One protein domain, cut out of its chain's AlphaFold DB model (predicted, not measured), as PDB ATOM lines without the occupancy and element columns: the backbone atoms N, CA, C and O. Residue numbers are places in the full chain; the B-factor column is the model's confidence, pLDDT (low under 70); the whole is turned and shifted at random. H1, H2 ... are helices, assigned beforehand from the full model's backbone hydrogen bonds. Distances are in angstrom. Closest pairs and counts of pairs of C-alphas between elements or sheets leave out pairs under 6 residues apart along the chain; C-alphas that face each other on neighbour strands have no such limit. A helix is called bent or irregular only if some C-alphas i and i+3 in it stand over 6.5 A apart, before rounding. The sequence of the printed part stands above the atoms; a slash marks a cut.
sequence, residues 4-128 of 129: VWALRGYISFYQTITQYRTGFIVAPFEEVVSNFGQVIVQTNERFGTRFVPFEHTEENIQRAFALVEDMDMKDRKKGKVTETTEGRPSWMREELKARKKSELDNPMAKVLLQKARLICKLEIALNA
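Overview. This is residues 4 to 128 of the 129 residues of an uncharacterized protein of Ardenticatena maritima (UniProt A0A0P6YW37). Six helices make a loose, open frame round a hollow: H1 and H6 side by side, H5 making a corner with H6, H4 across the hollow, and short H2 and H3 between H1 and H4. The printed part has 125 residues with six named helices, H1 to H6 along the chain, all helix; radius of gyration of the C-alphas 17.8 A, spans 44 by 40 by 26 A.

Arrangement. H1, residues 4 to 23, and H6, residues 107 to 126, touch at a shallow tilt of 15 degrees, the same way; their closest C-alphas, Val 4 and Ala 109, are 5.4 A apart. H5, residues 91 to 105, and H6 only just touch, only at the corner, with 3 pairs of C-alphas within 8 A, the closest Leu 104 and Lys 110 at 6.2 A. H2, residues 29 to 34, and H3, residues 36 to 47, are close but not clearly touching, the closest C-alphas Val 32 and Val 39 at 6.8 A. H4, residues 58 to 76, touches no helix. O i to N i+4 pairs are within hydrogen-bond range throughout H2, H3, H4 and H6, in H1 11 of 16, in H5 7 of 11.

Along the chain. H1, 28.4 A, begins at C-alpha 4 (-15.012, -32.695, 7.048); H6, 29.1 A, ends at C-alpha 126 (-31.076, -32.091, 27.796). H1 is irregular, C-alphas 19 and 22 being 8.3 A apart; H5 only just, C-alphas 99 and 102 being 6.6 A apart.

Size, cuts and confidence. The printed part has no cut; the link from H4 to H5 is long. pLDDT is under 70 at residues 76 to 87 and 127 to 128.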
ATOM      1  N   VAL A   4     -15.750 -32.819   5.783       93.88
ATOM      2  CA  VAL A   4     -15.012 -32.695   7.048       93.88
ATOM      3  C   VAL A   4     -15.200 -31.288   7.591       93.88
ATOM      4  O   VAL A   4     -15.497 -31.115   8.774       93.88
ATOM      5  N   TRP A   5     -15.081 -30.278   6.727       94.44
ATOM      6  CA  TRP A   5     -15.354 -28.892   7.103       94.44
ATOM      7  C   TRP A   5     -16.802 -28.687   7.550       94.44
ATOM      8  O   TRP A   5     -17.033 -28.010   8.551       94.44
ATOM      9  N   ALA A   6     -17.766 -29.325   6.882       93.44
ATOM     10  CA  ALA A   6     -19.165 -29.294   7.304       93.44
ATOM     11  C   ALA A   6     -19.373 -29.891   8.701       93.44
ATOM     12  O   ALA A   6     -20.024 -29.275   9.544       93.44
ATOM     13  N   LEU A   7     -18.767 -31.046   8.985       95.69
ATOM     14  CA  LEU A   7     -18.860 -31.685  10.298       95.69
ATOM     15  C   LEU A   7     -18.168 -30.865  11.394       95.69
ATOM     16  O   LEU A   7     -18.705 -30.741  12.493       95.69
ATOM     17  N   ARG A   8     -17.006 -30.265  11.106       96.38
ATOM     18  CA  ARG A   8     -16.334 -29.345  12.039       96.38
ATOM     19  C   ARG A   8     -17.201 -28.131  12.348       96.38
ATOM     20  O   ARG A   8     -17.317 -27.773  13.514       96.38
ATOM     21  N   GLY A   9     -17.830 -27.542  11.330       96.25
ATOM     22  CA  GLY A   9     -18.762 -26.429  11.497       96.25
ATOM     23  C   GLY A   9     -19.958 -26.807  12.367       96.25
ATOM     24  O   GLY A   9     -20.250 -26.106  13.330       96.25
ATOM     25  N   TYR A  10     -20.583 -27.958  12.096       94.62
ATOM     26  CA  TYR A  10     -21.680 -28.491  12.910       94.62
ATOM     27  C   TYR A  10     -21.272 -28.641  14.380       94.62
ATOM     28  O   TYR A  10     -21.944 -28.136  15.274       94.62
ATOM     29  N   ILE A  11     -20.144 -29.311  14.632       96.19
ATOM     30  CA  ILE A  11     -19.628 -29.529  15.987       96.19
ATOM     31  C   ILE A  11     -19.348 -28.192  16.672       96.19
ATOM     32  O   ILE A  11     -19.804 -27.989  17.790       96.19
ATOM     33  N   SER A  12     -18.625 -27.289  16.005       96.50
ATOM     34  CA  SER A  12     -18.279 -25.984  16.565       96.50
ATOM     35  C   SER A  12     -19.529 -25.199  16.936       96.50
ATOM     36  O   SER A  12     -19.604 -24.694  18.046       96.50
ATOM     37  N   PHE A  13     -20.514 -25.129  16.039       94.69
ATOM     38  CA  PHE A  13     -21.758 -24.405  16.278       94.69
ATOM     39  C   PHE A  13     -22.471 -24.923  17.526       94.69
ATOM     40  O   PHE A  13     -22.686 -24.155  18.461       94.69
ATOM     41  N   TYR A  14     -22.768 -26.227  17.572       92.50
ATOM     42  CA  TYR A  14     -23.515 -26.792  18.692       92.50
ATOM     43  C   TYR A  14     -22.734 -26.706  20.003       92.50
ATOM     44  O   TYR A  14     -23.304 -26.266  20.991       92.50
ATOM     45  N   GLN A  15     -21.423 -26.982  20.006       92.88
ATOM     46  CA  GLN A  15     -20.598 -26.818  21.211       92.88
ATOM     47  C   GLN A  15     -20.590 -25.375  21.732       92.88
ATOM     48  O   GLN A  15     -20.570 -25.160  22.943       92.88
ATOM     49  N   THR A  16     -20.591 -24.382  20.838       94.19
ATOM     50  CA  THR A  16     -20.609 -22.968  21.228       94.19
ATOM     51  C   THR A  16     -21.948 -22.562  21.839       94.19
ATOM     52  O   THR A  16     -21.956 -21.810  22.816       94.19
ATOM     53  N   ILE A  17     -23.069 -23.045  21.294       92.19
ATOM     54  CA  ILE A  17     -24.398 -22.661  21.783       92.19
ATOM     55  C   ILE A  17     -24.862 -23.471  22.998       92.19
ATOM     56  O   ILE A  17     -25.714 -22.975  23.725       92.19
ATOM     57  N   THR A  18     -24.280 -24.641  23.296       89.88
ATOM     58  CA  THR A  18     -24.650 -25.484  24.459       89.88
ATOM     59  C   THR A  18     -24.691 -24.706  25.785       89.88
ATOM     60  O   THR A  18     -25.531 -24.960  26.652       89.88
ATOM     61  N   GLN A  19     -23.803 -23.722  25.972       90.25
ATOM     62  CA  GLN A  19     -23.786 -22.892  27.187       90.25
ATOM     63  C   GLN A  19     -25.021 -21.979  27.325       90.25
ATOM     64  O   GLN A  19     -25.363 -21.574  28.431       90.25
ATOM     65  N   TYR A  20     -25.714 -21.700  26.219       92.38
ATOM     66  CA  TYR A  20     -26.915 -20.868  26.138       92.38
ATOM     67  C   TYR A  20     -28.195 -21.697  25.967       92.38
ATOM     68  O   TYR A  20     -29.205 -21.173  25.506       92.38
ATOM     69  N   ARG A  21     -28.177 -22.988  26.330       88.50
ATOM     70  CA  ARG A  21     -29.289 -23.941  26.127       88.50
ATOM     71  C   ARG A  21     -30.652 -23.511  26.674       88.50
ATOM     72  O   ARG A  21     -31.672 -24.014  26.229       88.50
ATOM     73  N   THR A  22     -30.693 -22.592  27.636       90.19
ATOM     74  CA  THR A  22     -31.951 -22.041  28.165       90.19
ATOM     75  C   THR A  22     -32.581 -20.995  27.240       90.19
ATOM     76  O   THR A  22     -33.753 -20.673  27.393       90.19
ATOM     77  N   GLY A  23     -31.822 -20.465  26.277       91.81
ATOM     78  CA  GLY A  23     -32.259 -19.454  25.311       91.81
ATOM     79  C   GLY A  23     -32.802 -20.017  23.997       91.81
ATOM     80  O   GLY A  23     -33.149 -19.241  23.112       91.81
ATOM     81  N   PHE A  24     -32.863 -21.342  23.838       91.38
ATOM     82  CA  PHE A  24     -33.439 -22.000  22.664       91.38
ATOM     83  C   PHE A  24     -34.068 -23.350  23.034       91.38
ATOM     84  O   PHE A  24     -34.010 -23.794  24.182       91.38
ATOM     85  N   ILE A  25     -34.701 -23.976  22.042       90.81
ATOM     86  CA  ILE A  25     -35.270 -25.325  22.103       90.81
ATOM     87  C   ILE A  25     -34.642 -26.141  20.979       90.81
ATOM     88  O   ILE A  25     -34.443 -25.632  19.874       90.81
ATOM     89  N   VAL A  26     -34.333 -27.403  21.261       90.31
ATOM     90  CA  VAL A  26     -33.808 -28.366  20.286       90.31
ATOM     91  C   VAL A  26     -34.843 -29.454  20.033       90.31
ATOM     92  O   VAL A  26     -34.989 -30.384  20.821       90.31
ATOM     93  N   ALA A  27     -35.539 -29.358  18.905       90.81
ATOM     94  CA  ALA A  27     -36.488 -30.378  18.473       90.81
ATOM     95  C   ALA A  27     -35.841 -31.334  17.446       90.81
ATOM     96  O   ALA A  27     -35.157 -30.862  16.528       90.81
ATOM     97  N   PRO A  28     -36.046 -32.660  17.559       90.69
ATOM     98  CA  PRO A  28     -35.691 -33.617  16.516       90.69
ATOM     99  C   PRO A  28     -36.328 -33.240  15.178       90.69
ATOM    100  O   PRO A  28     -37.477 -32.800  15.126       90.69
ATOM    101  N   PHE A  29     -35.605 -33.456  14.080       90.00
ATOM    102  CA  PHE A  29     -36.107 -33.128  12.747       90.00
ATOM    103  C   PHE A  29     -37.430 -33.845  12.446       90.00
ATOM    104  O   PHE A  29     -38.351 -33.236  11.913       90.00
ATOM    105  N   GLU A  30     -37.536 -35.115  12.836       90.69
ATOM    106  CA  GLU A  30     -38.725 -35.945  12.658       90.69
ATOM    107  C   GLU A  30     -39.946 -35.364  13.386       90.69
ATOM    108  O   GLU A  30     -41.040 -35.357  12.826       90.69
ATOM    109  N   GLU A  31     -39.767 -34.824  14.594       91.25
ATOM    110  CA  GLU A  31     -40.835 -34.152  15.343       91.25
ATOM    111  C   GLU A  31     -41.234 -32.840  14.666       91.25
ATOM    112  O   GLU A  31     -42.418 -32.579  14.478       91.25
ATOM    113  N   VAL A  32     -40.260 -32.047  14.213       91.88
ATOM    114  CA  VAL A  32     -40.524 -30.779  13.515       91.88
ATOM    115  C   VAL A  32     -41.372 -30.996  12.261       91.88
ATOM    116  O   VAL A  32     -42.293 -30.223  12.014       91.88
ATOM    117  N   VAL A  33     -41.092 -32.038  11.473       90.69
ATOM    118  CA  VAL A  33     -41.814 -32.272  10.210       90.69
ATOM    119  C   VAL A  33     -43.140 -33.004  10.372       90.69
ATOM    120  O   VAL A  33     -43.953 -32.916   9.461       90.69
ATOM    121  N   SER A  34     -43.368 -33.715  11.481       91.00
ATOM    122  CA  SER A  34     -44.596 -34.505  11.700       91.00
ATOM    123  C   SER A  34     -45.529 -33.929  12.765       91.00
ATOM    124  O   SER A  34     -46.713 -34.256  12.797       91.00
ATOM    125  N   ASN A  35     -45.013 -33.083  13.658       92.69
ATOM    126  CA  ASN A  35     -45.750 -32.543  14.791       92.69
ATOM    127  C   ASN A  35     -45.194 -31.186  15.249       92.69
ATOM    128  O   ASN A  35     -44.884 -30.960  16.420       92.69
ATOM    129  N   PHE A  36     -45.093 -30.242  14.312       94.50
ATOM    130  CA  PHE A  36     -44.603 -28.897  14.614       94.50
ATOM    131  C   PHE A  36     -45.420 -28.175  15.705       94.50
ATOM    132  O   PHE A  36     -44.886 -27.335  16.428       94.50
ATOM    133  N   GLY A  37     -46.702 -28.523  15.865       95.62
ATOM    134  CA  GLY A  37     -47.557 -27.987  16.923       95.62
ATOM    135  C   GLY A  37     -46.988 -28.208  18.325       95.62
ATOM    136  O   GLY A  37     -46.997 -27.274  19.125       95.62
ATOM    137  N   GLN A  38     -46.414 -29.382  18.606       94.62
ATOM    138  CA  GLN A  38     -45.787 -29.659  19.905       94.62
ATOM    139  C   GLN A  38     -44.545 -28.800  20.154       94.62
ATOM    140  O   GLN A  38     -44.362 -28.289  21.257       94.62
ATOM    141  N   VAL A  39     -43.746 -28.538  19.119       94.75
ATOM    142  CA  VAL A  39     -42.591 -27.631  19.220       94.75
ATOM    143  C   VAL A  39     -43.042 -26.214  19.598       94.75
ATOM    144  O   VAL A  39     -42.409 -25.551  20.422       94.75
ATOM    145  N   ILE A  40     -44.171 -25.748  19.053       96.50
ATOM    146  CA  ILE A  40     -44.764 -24.454  19.418       96.50
ATOM    147  C   ILE A  40     -45.285 -24.450  20.860       96.50
ATOM    148  O   ILE A  40     -45.083 -23.464  21.568       96.50
ATOM    149  N   VAL A  41     -45.900 -25.541  21.326       96.00
ATOM    150  CA  VAL A  41     -46.325 -25.679  22.731       96.00
ATOM    151  C   VAL A  41     -45.124 -25.578  23.674       96.00
ATOM    152  O   VAL A  41     -45.129 -24.716  24.550       96.00
ATOM    153  N   GLN A  42     -44.054 -26.340  23.429       94.00
ATOM    154  CA  GLN A  42     -42.818 -26.272  24.223       94.00
ATOM    155  C   GLN A  42     -42.195 -24.865  24.197       94.00
ATOM    156  O   GLN A  42     -41.692 -24.371  25.207       94.00
ATOM    157  N   THR A  43     -42.258 -24.183  23.047       95.44
ATOM    158  CA  THR A  43     -41.800 -22.789  22.902       95.44
ATOM    159  C   THR A  43     -42.602 -21.844  23.792       95.44
ATOM    160  O   THR A  43     -42.017 -21.030  24.509       95.44
ATOM    161  N   ASN A  44     -43.927 -21.977  23.793       96.75
ATOM    162  CA  ASN A  44     -44.804 -21.186  24.650       96.75
ATOM    163  C   ASN A  44     -44.544 -21.431  26.132       96.75
ATOM    164  O   ASN A  44     -44.451 -20.470  26.891       96.75
ATOM    165  N   GLU A  45     -44.384 -22.689  26.532       95.25
ATOM    166  CA  GLU A  45     -44.093 -23.057  27.918       95.25
ATOM    167  C   GLU A  45     -42.748 -22.490  28.382       95.25
ATOM    168  O   GLU A  45     -42.676 -21.871  29.443       95.25
ATOM    169  N   ARG A  46     -41.692 -22.629  27.570       93.75
ATOM    170  CA  ARG A  46     -40.341 -22.180  27.933       93.75
ATOM    171  C   ARG A  46     -40.207 -20.661  27.997       93.75
ATOM    172  O   ARG A  46     -39.559 -20.142  28.901       93.75
ATOM    173  N   PHE A  47     -40.769 -19.952  27.021       96.25
ATOM    174  CA  PHE A  47     -40.545 -18.512  26.859       96.25
ATOM    175  C   PHE A  47     -41.740 -17.650  27.285       96.25
ATOM    176  O   PHE A  47     -41.682 -16.427  27.167       96.25
ATOM    177  N   GLY A  48     -42.828 -18.259  27.766       96.81
ATOM    178  CA  GLY A  48     -44.051 -17.552  28.150       96.81
ATOM    179  C   GLY A  48     -44.781 -16.908  26.965       96.81
ATOM    180  O   GLY A  48     -45.513 -15.931  27.144       96.81
ATOM    181  N   THR A  49     -44.564 -17.412  25.748       97.56
ATOM    182  CA  THR A  49     -45.212 -16.907  24.530       97.56
ATOM    183  C   THR A  49     -46.618 -17.486  24.354       97.56
ATOM    184  O   THR A  49     -47.052 -18.374  25.085       97.56
ATOM    185  N   ARG A  50     -47.377 -16.947  23.392       97.69
ATOM    186  CA  ARG A  50     -48.755 -17.370  23.079       97.69
ATOM    187  C   ARG A  50     -48.945 -17.627  21.585       97.69
ATOM    188  O   ARG A  50     -49.934 -17.201  20.994       97.69
ATOM    189  N   PHE A  51     -47.961 -18.258  20.954       97.88
ATOM    190  CA  PHE A  51     -48.074 -18.657  19.557       97.88
ATOM    191  C   PHE A  51     -49.145 -19.736  19.409       97.88
ATOM    192  O   PHE A  51     -49.268 -20.615  20.261       97.88
ATOM    193  N   VAL A  52     -49.920 -19.675  18.332       97.44
ATOM    194  CA  VAL A  52     -50.939 -20.687  18.046       97.44
ATOM    195  C   VAL A  52     -50.232 -21.958  17.553       97.44
ATOM    196  O   VAL A  52     -49.478 -21.863  16.579       97.44
ATOM    197  N   PRO A  53     -50.425 -23.125  18.198       96.62
ATOM    198  CA  PRO A  53     -49.847 -24.379  17.725       96.62
ATOM    199  C   PRO A  53     -50.308 -24.715  16.305       96.62
ATOM    200  O   PRO A  53     -51.469 -24.520  15.956       96.62
ATOM    201  N   PHE A  54     -49.394 -25.231  15.485       95.50
ATOM    202  CA  PHE A  54     -49.728 -25.694  14.141       95.50
ATOM    203  C   PHE A  54     -50.510 -27.010  14.195       95.50
ATOM    204  O   PHE A  54     -50.032 -27.995  14.761       95.50
ATOM    205  N   GLU A  55     -51.681 -27.044  13.562       95.44
ATOM    206  CA  GLU A  55     -52.469 -28.264  13.391       95.44
ATOM    207  C   GLU A  55     -51.999 -29.017  12.145       95.44
ATOM    208  O   GLU A  55     -52.106 -28.516  11.024       95.44
ATOM    209  N   HIS A  56     -51.479 -30.229  12.340       91.44
ATOM    210  CA  HIS A  56     -50.865 -31.035  11.285       91.44
ATOM    211  C   HIS A  56     -51.912 -31.787  10.440       91.44
ATOM    212  O   HIS A  56     -51.908 -33.014  10.367       91.44
ATOM    213  N   THR A  57     -52.846 -31.045   9.839       93.94
ATOM    214  CA  THR A  57     -53.823 -31.578   8.877       93.94
ATOM    215  C   THR A  57     -53.266 -31.528   7.457       93.94
ATOM    216  O   THR A  57     -52.395 -30.710   7.148       93.94
ATOM    217  N   GLU A  58     -53.791 -32.375   6.572       92.88
ATOM    218  CA  GLU A  58     -53.381 -32.423   5.165       92.88
ATOM    219  C   GLU A  58     -53.567 -31.060   4.476       92.88
ATOM    220  O   GLU A  58     -52.684 -30.581   3.767       92.88
ATOM    221  N   GLU A  59     -54.671 -30.368   4.757       95.81
ATOM    222  CA  GLU A  59     -54.968 -29.049   4.195       95.81
ATOM    223  C   GLU A  59     -53.938 -28.001   4.636       95.81
ATOM    224  O   GLU A  59     -53.478 -27.184   3.832       95.81
ATOM    225  N   ASN A  60     -53.543 -28.020   5.912       94.25
ATOM    226  CA  ASN A  60     -52.553 -27.089   6.445       94.25
ATOM    227  C   ASN A  60     -51.153 -27.366   5.885       94.25
ATOM    228  O   ASN A  60     -50.419 -26.421   5.585       94.25
ATOM    229  N   ILE A  61     -50.798 -28.639   5.693       91.62
ATOM    230  CA  ILE A  61     -49.546 -29.051   5.045       91.62
ATOM    231  C   ILE A  61     -49.514 -28.560   3.592       91.62
ATOM    232  O   ILE A  61     -48.544 -27.920   3.180       91.62
ATOM    233  N   GLN A  62     -50.586 -28.777   2.828       92.44
ATOM    234  CA  GLN A  62     -50.690 -28.311   1.441       92.44
ATOM    235  C   GLN A  62     -50.576 -26.789   1.343       92.44
ATOM    236  O   GLN A  62     -49.866 -26.270   0.480       92.44
ATOM    237  N   ARG A  63     -51.205 -26.055   2.268       93.62
ATOM    238  CA  ARG A  63     -51.051 -24.598   2.363       93.62
ATOM    239  C   ARG A  63     -49.616 -24.177   2.664       93.62
ATOM    240  O   ARG A  63     -49.145 -23.209   2.073       93.62
ATOM    241  N   ALA A  64     -48.925 -24.874   3.566       90.50
ATOM    242  CA  ALA A  64     -47.526 -24.590   3.877       90.50
ATOM    243  C   ALA A  64     -46.628 -24.806   2.649       90.50
ATOM    244  O   ALA A  64     -45.825 -23.933   2.322       90.50
ATOM    245  N   PHE A  65     -46.810 -25.909   1.915       88.81
ATOM    246  CA  PHE A  65     -46.079 -26.150   0.669       88.81
ATOM    247  C   PHE A  65     -46.384 -25.100  -0.400       88.81
ATOM    248  O   PHE A  65     -45.450 -24.574  -0.999       88.81
ATOM    249  N   ALA A  66     -47.650 -24.719  -0.587       90.19
ATOM    250  CA  ALA A  66     -48.022 -23.671  -1.537       90.19
ATOM    251  C   ALA A  66     -47.353 -22.319  -1.216       90.19
ATOM    252  O   ALA A  66     -46.939 -21.601  -2.126       90.19
ATOM    253  N   LEU A  67     -47.197 -21.980   0.072       89.31
ATOM    254  CA  LEU A  67     -46.460 -20.786   0.499       89.31
ATOM    255  C   LEU A  67     -44.967 -20.876   0.157       89.31
ATOM    256  O   LEU A  67     -44.404 -19.904  -0.343       89.31
ATOM    257  N   VAL A  68     -44.335 -22.031   0.396       85.56
ATOM    258  CA  VAL A  68     -42.928 -22.264   0.024       85.56
ATOM    259  C   VAL A  68     -42.742 -22.121  -1.487       85.56
ATOM    260  O   VAL A  68     -41.815 -21.446  -1.925       85.56
ATOM    261  N   GLU A  69     -43.646 -22.683  -2.290       83.75
ATOM    262  CA  GLU A  69     -43.575 -22.575  -3.749       83.75
ATOM    263  C   GLU A  69     -43.746 -21.137  -4.248       83.75
ATOM    264  O   GLU A  69     -43.005 -20.704  -5.131       83.75
ATOM    265  N   ASP A  70     -44.677 -20.370  -3.676       85.94
ATOM    266  CA  ASP A  70     -44.850 -18.952  -4.010       85.94
ATOM    267  C   ASP A  70     -43.602 -18.123  -3.655       85.94
ATOM    268  O   ASP A  70     -43.166 -17.279  -4.447       85.94
ATOM    269  N   MET A  71     -42.975 -18.394  -2.503       81.88
ATOM    270  CA  MET A  71     -41.707 -17.766  -2.114       81.88
ATOM    271  C   MET A  71     -40.578 -18.113  -3.093       81.88
ATOM    272  O   MET A  71     -39.931 -17.206  -3.622       81.88
ATOM    273  N   ASP A  72     -40.410 -19.395  -3.420       78.19
ATOM    274  CA  ASP A  72     -39.407 -19.863  -4.382       78.19
ATOM    275  C   ASP A  72     -39.622 -19.224  -5.770       78.19
ATOM    276  O   ASP A  72     -38.670 -18.804  -6.437       78.19
ATOM    277  N   MET A  73     -40.877 -19.086  -6.223       75.00
ATOM    278  CA  MET A  73     -41.210 -18.406  -7.481       75.00
ATOM    279  C   MET A  73     -40.859 -16.914  -7.457       75.00
ATOM    280  O   MET A  73     -40.370 -16.379  -8.459       75.00
ATOM    281  N   LYS A  74     -41.114 -16.223  -6.341       78.50
ATOM    282  CA  LYS A  74     -40.775 -14.801  -6.173       78.50
ATOM    283  C   LYS A  74     -39.267 -14.577  -6.180       78.50
ATOM    284  O   LYS A  74     -38.813 -13.616  -6.803       78.50
ATOM    285  N   ASP A  75     -38.503 -15.469  -5.566       72.19
ATOM    286  CA  ASP A  75     -37.044 -15.382  -5.552       72.19
ATOM    287  C   ASP A  75     -36.444 -15.708  -6.925       72.19
ATOM    288  O   ASP A  75     -35.560 -14.987  -7.392       72.19
ATOM    289  N   ARG A  76     -37.004 -16.687  -7.656       68.19
ATOM    290  CA  ARG A  76     -36.628 -16.998  -9.054       68.19
ATOM    291  C   ARG A  76     -36.780 -15.793  -9.978       68.19
ATOM    292  O   ARG A  76     -35.939 -15.566 -10.847       68.19
ATOM    293  N   LYS A  77     -37.836 -14.996  -9.786       61.38
ATOM    294  CA  LYS A  77     -38.080 -13.770 -10.564       61.38
ATOM    295  C   LYS A  77     -37.049 -12.664 -10.293       61.38
ATOM    296  O   LYS A  77     -36.918 -11.769 -11.123       61.38
ATOM    297  N   LYS A  78     -36.308 -12.712  -9.176       60.78
ATOM    298  CA  LYS A  78     -35.280 -11.718  -8.805       60.78
ATOM    299  C   LYS A  78     -33.857 -12.076  -9.266       60.78
ATOM    300  O   LYS A  78     -32.957 -11.258  -9.100       60.78
ATOM    301  N   GLY A  79     -33.629 -13.255  -9.850       59.56
ATOM    302  CA  GLY A  79     -32.304 -13.728 -10.281       59.56
ATOM    303  C   GLY A  79     -32.087 -15.214  -9.978       59.56
ATOM    304  O   GLY A  79     -32.989 -15.865  -9.464       59.56
ATOM    305  N   LYS A  80     -30.907 -15.767 -10.329       49.84
ATOM    306  CA  LYS A  80     -30.593 -17.217 -10.296       49.84
ATOM    307  C   LYS A  80     -30.910 -17.870  -8.940       49.84
ATOM    308  O   LYS A  80     -30.045 -17.982  -8.075       49.84
ATOM    309  N   VAL A  81     -32.114 -18.409  -8.811       49.31
ATOM    310  CA  VAL A  81     -32.396 -19.503  -7.884       49.31
ATOM    311  C   VAL A  81     -31.877 -20.767  -8.549       49.31
ATOM    312  O   VAL A  81     -32.413 -21.240  -9.547       49.31
ATOM    313  N   THR A  82     -30.766 -21.276  -8.038       54.84
ATOM    314  CA  THR A  82     -30.329 -22.648  -8.299       54.84
ATOM    315  C   THR A  82     -31.237 -23.610  -7.541       54.84
ATOM    316  O   THR A  82     -31.602 -23.328  -6.405       54.84
ATOM    317  N   GLU A  83     -31.545 -24.776  -8.113       52.72
ATOM    318  CA  GLU A  83     -32.366 -25.818  -7.462       52.72
ATOM    319  C   GLU A  83     -31.814 -26.277  -6.093       52.72
ATOM    320  O   GLU A  83     -32.533 -26.818  -5.259       52.72
ATOM    321  N   THR A  84     -30.535 -26.009  -5.805       52.41
ATOM    322  CA  THR A  84     -29.916 -26.210  -4.482       52.41
ATOM    323  C   THR A  84     -30.476 -25.292  -3.388       52.41
ATOM    324  O   THR A  84     -30.265 -25.556  -2.202       52.41
ATOM    325  N   THR A  85     -31.160 -24.218  -3.781       57.69
ATOM    326  CA  THR A  85     -31.711 -23.168  -2.915       57.69
ATOM    327  C   THR A  85     -33.209 -23.363  -2.645       57.69
ATOM    328  O   THR A  85     -33.730 -22.745  -1.727       57.69
ATOM    329  N   GLU A  86     -33.888 -24.254  -3.376       62.78
ATOM    330  CA  GLU A  86     -35.305 -24.574  -3.145       62.78
ATOM    331  C   GLU A  86     -35.502 -25.303  -1.812       62.78
ATOM    332  O   GLU A  86     -34.778 -26.261  -1.493       62.78
ATOM    333  N   GLY A  87     -36.489 -24.840  -1.039       62.84
ATOM    334  CA  GLY A  87     -36.816 -25.364   0.290       62.84
ATOM    335  C   GLY A  87     -37.604 -26.677   0.271       62.84
ATOM    336  O   GLY A  87     -37.639 -27.386   1.278       62.84
ATOM    337  N   ARG A  88     -38.211 -27.032  -0.867       70.69
ATOM    338  CA  ARG A  88     -39.020 -28.251  -1.009       70.69
ATOM    339  C   ARG A  88     -38.176 -29.519  -1.208       70.69
ATOM    340  O   ARG A  88     -37.064 -29.456  -1.747       70.69
ATOM    341  N   PRO A  89     -38.693 -30.700  -0.819       72.69
ATOM    342  CA  PRO A  89     -38.139 -31.975  -1.257       72.69
ATOM    343  C   PRO A  89     -38.090 -32.035  -2.788       72.69
ATOM    344  O   PRO A  89     -39.057 -31.689  -3.463       72.69
ATOM    345  N   SER A  90     -36.959 -32.457  -3.346       77.31
ATOM    346  CA  SER A  90     -36.811 -32.642  -4.788       77.31
ATOM    347  C   SER A  90     -35.867 -33.799  -5.077       77.31
ATOM    348  O   SER A  90     -34.930 -34.060  -4.314       77.31
ATOM    349  N   TRP A  91     -36.091 -34.464  -6.209       77.69
ATOM    350  CA  TRP A  91     -35.254 -35.569  -6.678       77.69
ATOM    351  C   TRP A  91     -33.776 -35.151  -6.791       77.69
ATOM    352  O   TRP A  91     -32.885 -35.897  -6.397       77.69
ATOM    353  N   MET A  92     -33.510 -33.914  -7.227       75.38
ATOM    354  CA  MET A  92     -32.160 -33.353  -7.327       75.38
ATOM    355  C   MET A  92     -31.487 -33.252  -5.948       75.38
ATOM    356  O   MET A  92     -30.312 -33.590  -5.793       75.38
ATOM    357  N   ARG A  93     -32.218 -32.827  -4.905       78.88
ATOM    358  CA  ARG A  93     -31.686 -32.781  -3.529       78.88
ATOM    359  C   ARG A  93     -31.406 -34.179  -2.988       78.88
ATOM    360  O   ARG A  93     -30.420 -34.363  -2.272       78.88
ATOM    361  N   GLU A  94     -32.251 -35.153  -3.306       83.88
ATOM    362  CA  GLU A  94     -32.027 -36.551  -2.932       83.88
ATOM    363  C   GLU A  94     -30.793 -37.128  -3.625       83.88
ATOM    364  O   GLU A  94     -29.950 -37.739  -2.963       83.88
ATOM    365  N   GLU A  95     -30.616 -36.848  -4.915       84.50
ATOM    366  CA  GLU A  95     -29.443 -37.278  -5.668       84.50
ATOM    367  C   GLU A  95     -28.158 -36.645  -5.115       84.50
ATOM    368  O   GLU A  95     -27.164 -37.337  -4.894       84.50
ATOM    369  N   LEU A  96     -28.173 -35.347  -4.800       83.50
ATOM    370  CA  LEU A  96     -27.032 -34.669  -4.181       83.50
ATOM    371  C   LEU A  96     -26.689 -35.247  -2.801       83.50
ATOM    372  O   LEU A  96     -25.508 -35.442  -2.493       83.50
ATOM    373  N   LYS A  97     -27.699 -35.563  -1.976       85.12
ATOM    374  CA  LYS A  97     -27.498 -36.263  -0.696       85.12
ATOM    375  C   LYS A  97     -26.867 -37.638  -0.921       85.12
ATOM    376  O   LYS A  97     -25.922 -37.988  -0.217       85.12
ATOM    377  N   ALA A  98     -27.359 -38.396  -1.900       87.00
ATOM    378  CA  ALA A  98     -26.844 -39.721  -2.228       87.00
ATOM    379  C   ALA A  98     -25.388 -39.659  -2.715       87.00
ATOM    380  O   ALA A  98     -24.544 -40.389  -2.197       87.00
ATOM    381  N   ARG A  99     -25.066 -38.730  -3.623       85.81
ATOM    382  CA  ARG A  99     -23.704 -38.512  -4.138       85.81
ATOM    383  C   ARG A  99     -22.715 -38.152  -3.029       85.81
ATOM    384  O   ARG A  99     -21.597 -38.653  -3.034       85.81
ATOM    385  N   LYS A 100     -23.126 -37.336  -2.053       85.94
ATOM    386  CA  LYS A 100     -22.280 -36.974  -0.902       85.94
ATOM    387  C   LYS A 100     -22.173 -38.057   0.165       85.94
ATOM    388  O   LYS A 100     -21.289 -37.980   1.014       85.94
ATOM    389  N   LYS A 101     -23.049 -39.064   0.158       88.44
ATOM    390  CA  LYS A 101     -23.080 -40.098   1.200       88.44
ATOM    391  C   LYS A 101     -21.767 -40.880   1.270       88.44
ATOM    392  O   LYS A 101     -21.326 -41.187   2.371       88.44
ATOM    393  N   SER A 102     -21.123 -41.131   0.130       88.25
ATOM    394  CA  SER A 102     -19.816 -41.799   0.070       88.25
ATOM    395  C   SER A 102     -18.676 -40.956   0.657       88.25
ATOM    396  O   SER A 102     -17.711 -41.513   1.168       88.25
ATOM    397  N   GLU A 103     -18.784 -39.620   0.683       88.06
ATOM    398  CA  GLU A 103     -17.779 -38.753   1.325       88.06
ATOM    399  C   GLU A 103     -17.711 -39.002   2.846       88.06
ATOM    400  O   GLU A 103     -16.659 -38.821   3.465       88.06
ATOM    401  N   LEU A 104     -18.808 -39.473   3.459       89.06
ATOM    402  CA  LEU A 104     -18.848 -39.843   4.878       89.06
ATOM    403  C   LEU A 104     -18.034 -41.104   5.192       89.06
ATOM    404  O   LEU A 104     -17.769 -41.363   6.367       89.06
ATOM    405  N   ASP A 105     -17.622 -41.877   4.180       89.69
ATOM    406  CA  ASP A 105     -16.820 -43.078   4.400       89.69
ATOM    407  C   ASP A 105     -15.351 -42.792   4.734       89.69
ATOM    408  O   ASP A 105     -14.646 -43.668   5.247       89.69
ATOM    409  N   ASN A 106     -14.910 -41.551   4.529       91.31
ATOM    410  CA  ASN A 106     -13.599 -41.075   4.942       91.31
ATOM    411  C   ASN A 106     -13.369 -41.294   6.462       91.31
ATOM    412  O   ASN A 106     -14.231 -40.924   7.266       91.31
ATOM    413  N   PRO A 107     -12.205 -41.819   6.901       94.81
ATOM    414  CA  PRO A 107     -11.932 -42.087   8.318       94.81
ATOM    415  C   PRO A 107     -12.100 -40.872   9.241       94.81
ATOM    416  O   PRO A 107     -12.702 -40.981  10.309       94.81
ATOM    417  N   MET A 108     -11.626 -39.694   8.824       94.75
ATOM    418  CA  MET A 108     -11.789 -38.458   9.593       94.75
ATOM    419  C   MET A 108     -13.257 -38.017   9.632       94.75
ATOM    420  O   MET A 108     -13.738 -37.592  10.683       94.75
ATOM    421  N   ALA A 109     -13.991 -38.161   8.524       94.56
ATOM    422  CA  ALA A 109     -15.424 -37.876   8.498       94.56
ATOM    423  C   ALA A 109     -16.202 -38.803   9.449       94.56
ATOM    424  O   ALA A 109     -17.066 -38.320  10.175       94.56
ATOM    425  N   LYS A 110     -15.853 -40.096   9.539       95.44
ATOM    426  CA  LYS A 110     -16.479 -41.041  10.485       95.44
ATOM    427  C   LYS A 110     -16.299 -40.618  11.939       95.44
ATOM    428  O   LYS A 110     -17.277 -40.591  12.687       95.44
ATOM    429  N   VAL A 111     -15.078 -40.244  12.329       96.62
ATOM    430  CA  VAL A 111     -14.780 -39.780  13.695       96.62
ATOM    431  C   VAL A 111     -15.577 -38.516  14.026       96.62
ATOM    432  O   VAL A 111     -16.242 -38.442  15.062       96.62
ATOM    433  N   LEU A 112     -15.573 -37.530  13.127       97.19
ATOM    434  CA  LEU A 112     -16.316 -36.288  13.337       97.19
ATOM    435  C   LEU A 112     -17.833 -36.522  13.345       97.19
ATOM    436  O   LEU A 112     -18.534 -35.941  14.169       97.19
ATOM    437  N   LEU A 113     -18.350 -37.406  12.493       95.56
ATOM    438  CA  LEU A 113     -19.770 -37.749  12.455       95.56
ATOM    439  C   LEU A 113     -20.233 -38.401  13.762       95.56
ATOM    440  O   LEU A 113     -21.310 -38.074  14.258       95.56
ATOM    441  N   GLN A 114     -19.430 -39.294  14.349       96.31
ATOM    442  CA  GLN A 114     -19.734 -39.870  15.662       96.31
ATOM    443  C   GLN A 114     -19.801 -38.787  16.746       96.31
ATOM    444  O   GLN A 114     -20.764 -38.757  17.515       96.31
ATOM    445  N   LYS A 115     -18.846 -37.850  16.759       95.94
ATOM    446  CA  LYS A 115     -18.860 -36.711  17.690       95.94
ATOM    447  C   LYS A 115     -20.092 -35.821  17.491       95.94
ATOM    448  O   LYS A 115     -20.756 -35.475  18.465       95.94
ATOM    449  N   ALA A 116     -20.433 -35.488  16.246       94.62
ATOM    450  CA  ALA A 116     -21.613 -34.689  15.914       94.62
ATOM    451  C   ALA A 116     -22.918 -35.361  16.378       94.62
ATOM    452  O   ALA A 116     -23.779 -34.705  16.964       94.62
ATOM    453  N   ARG A 117     -23.044 -36.682  16.181       93.38
ATOM    454  CA  ARG A 117     -24.194 -37.468  16.659       93.38
ATOM    455  C   ARG A 117     -24.317 -37.449  18.178       93.38
ATOM    456  O   ARG A 117     -25.432 -37.353  18.676       93.38
ATOM    457  N   LEU A 118     -23.200 -37.547  18.901       94.00
ATOM    458  CA  LEU A 118     -23.213 -37.498  20.363       94.00
ATOM    459  C   LEU A 118     -23.711 -36.139  20.865       94.00
ATOM    460  O   LEU A 118     -24.595 -36.110  21.710       94.00
ATOM    461  N   ILE A 119     -23.204 -35.038  20.302       91.00
ATOM    462  CA  ILE A 119     -23.658 -33.684  20.653       91.00
ATOM    463  C   ILE A 119     -25.157 -33.541  20.384       91.00
ATOM    464  O   ILE A 119     -25.897 -33.172  21.282       91.00
ATOM    465  N   CYS A 120     -25.623 -33.921  19.191       87.62
ATOM    466  CA  CYS A 120     -27.044 -33.848  18.839       87.62
ATOM    467  C   CYS A 120     -27.933 -34.619  19.832       87.62
ATOM    468  O   CYS A 120     -28.921 -34.088  20.328       87.62
ATOM    469  N   LYS A 121     -27.547 -35.854  20.182       88.00
ATOM    470  CA  LYS A 121     -28.277 -36.663  21.168       88.00
ATOM    471  C   LYS A 121     -28.287 -36.034  22.560       88.00
ATOM    472  O   LYS A 121     -29.310 -36.102  23.229       88.00
ATOM    473  N   LEU A 122     -27.164 -35.459  22.993       86.81
ATOM    474  CA  LEU A 122     -27.071 -34.780  24.285       86.81
ATOM    475  C   LEU A 122     -27.976 -33.552  24.323       86.81
ATOM    476  O   LEU A 122     -28.728 -33.405  25.276       86.81
ATOM    477  N   GLU A 123     -27.959 -32.720  23.282       85.12
ATOM    478  CA  GLU A 123     -28.821 -31.536  23.220       85.12
ATOM    479  C   GLU A 123     -30.306 -31.917  23.228       85.12
ATOM    480  O   GLU A 123     -31.068 -31.340  23.992       85.12
ATOM    481  N   ILE A 124     -30.716 -32.942  22.470       82.44
ATOM    482  CA  ILE A 124     -32.104 -33.437  22.490       82.44
ATOM    483  C   ILE A 124     -32.484 -33.967  23.882       82.44
ATOM    484  O   ILE A 124     -33.552 -33.643  24.391       82.44
ATOM    485  N   ALA A 125     -31.617 -34.758  24.523       81.25
ATOM    486  CA  ALA A 125     -31.895 -35.317  25.848       81.25
ATOM    487  C   ALA A 125     -31.951 -34.243  26.948       81.25
ATOM    488  O   ALA A 125     -32.746 -34.351  27.876       81.25
ATOM    489  N   LEU A 126     -31.113 -33.208  26.849       76.00
ATOM    490  CA  LEU A 126     -31.076 -32.091  27.796       76.00
ATOM    491  C   LEU A 126     -32.187 -31.068  27.549       76.00
ATOM    492  O   LEU A 126     -32.482 -30.279  28.443       76.00
ATOM    493  N   ASN A 127     -32.811 -31.087  26.370       69.56
ATOM    494  CA  ASN A 127     -33.973 -30.264  26.056       69.56
ATOM    495  C   ASN A 127     -35.262 -30.760  26.748       69.56
ATOM    496  O   ASN A 127     -36.260 -30.048  26.751       69.56
ATOM    497  N   ALA A 128     -35.234 -31.950  27.362       54.91
ATOM    498  CA  ALA A 128     -36.363 -32.569  28.060       54.91
ATOM    499  C   ALA A 128     -36.608 -32.050  29.498       54.91
ATOM    500  O   ALA A 128     -37.343 -32.690  30.250       54.91
TER     501      ALA A 128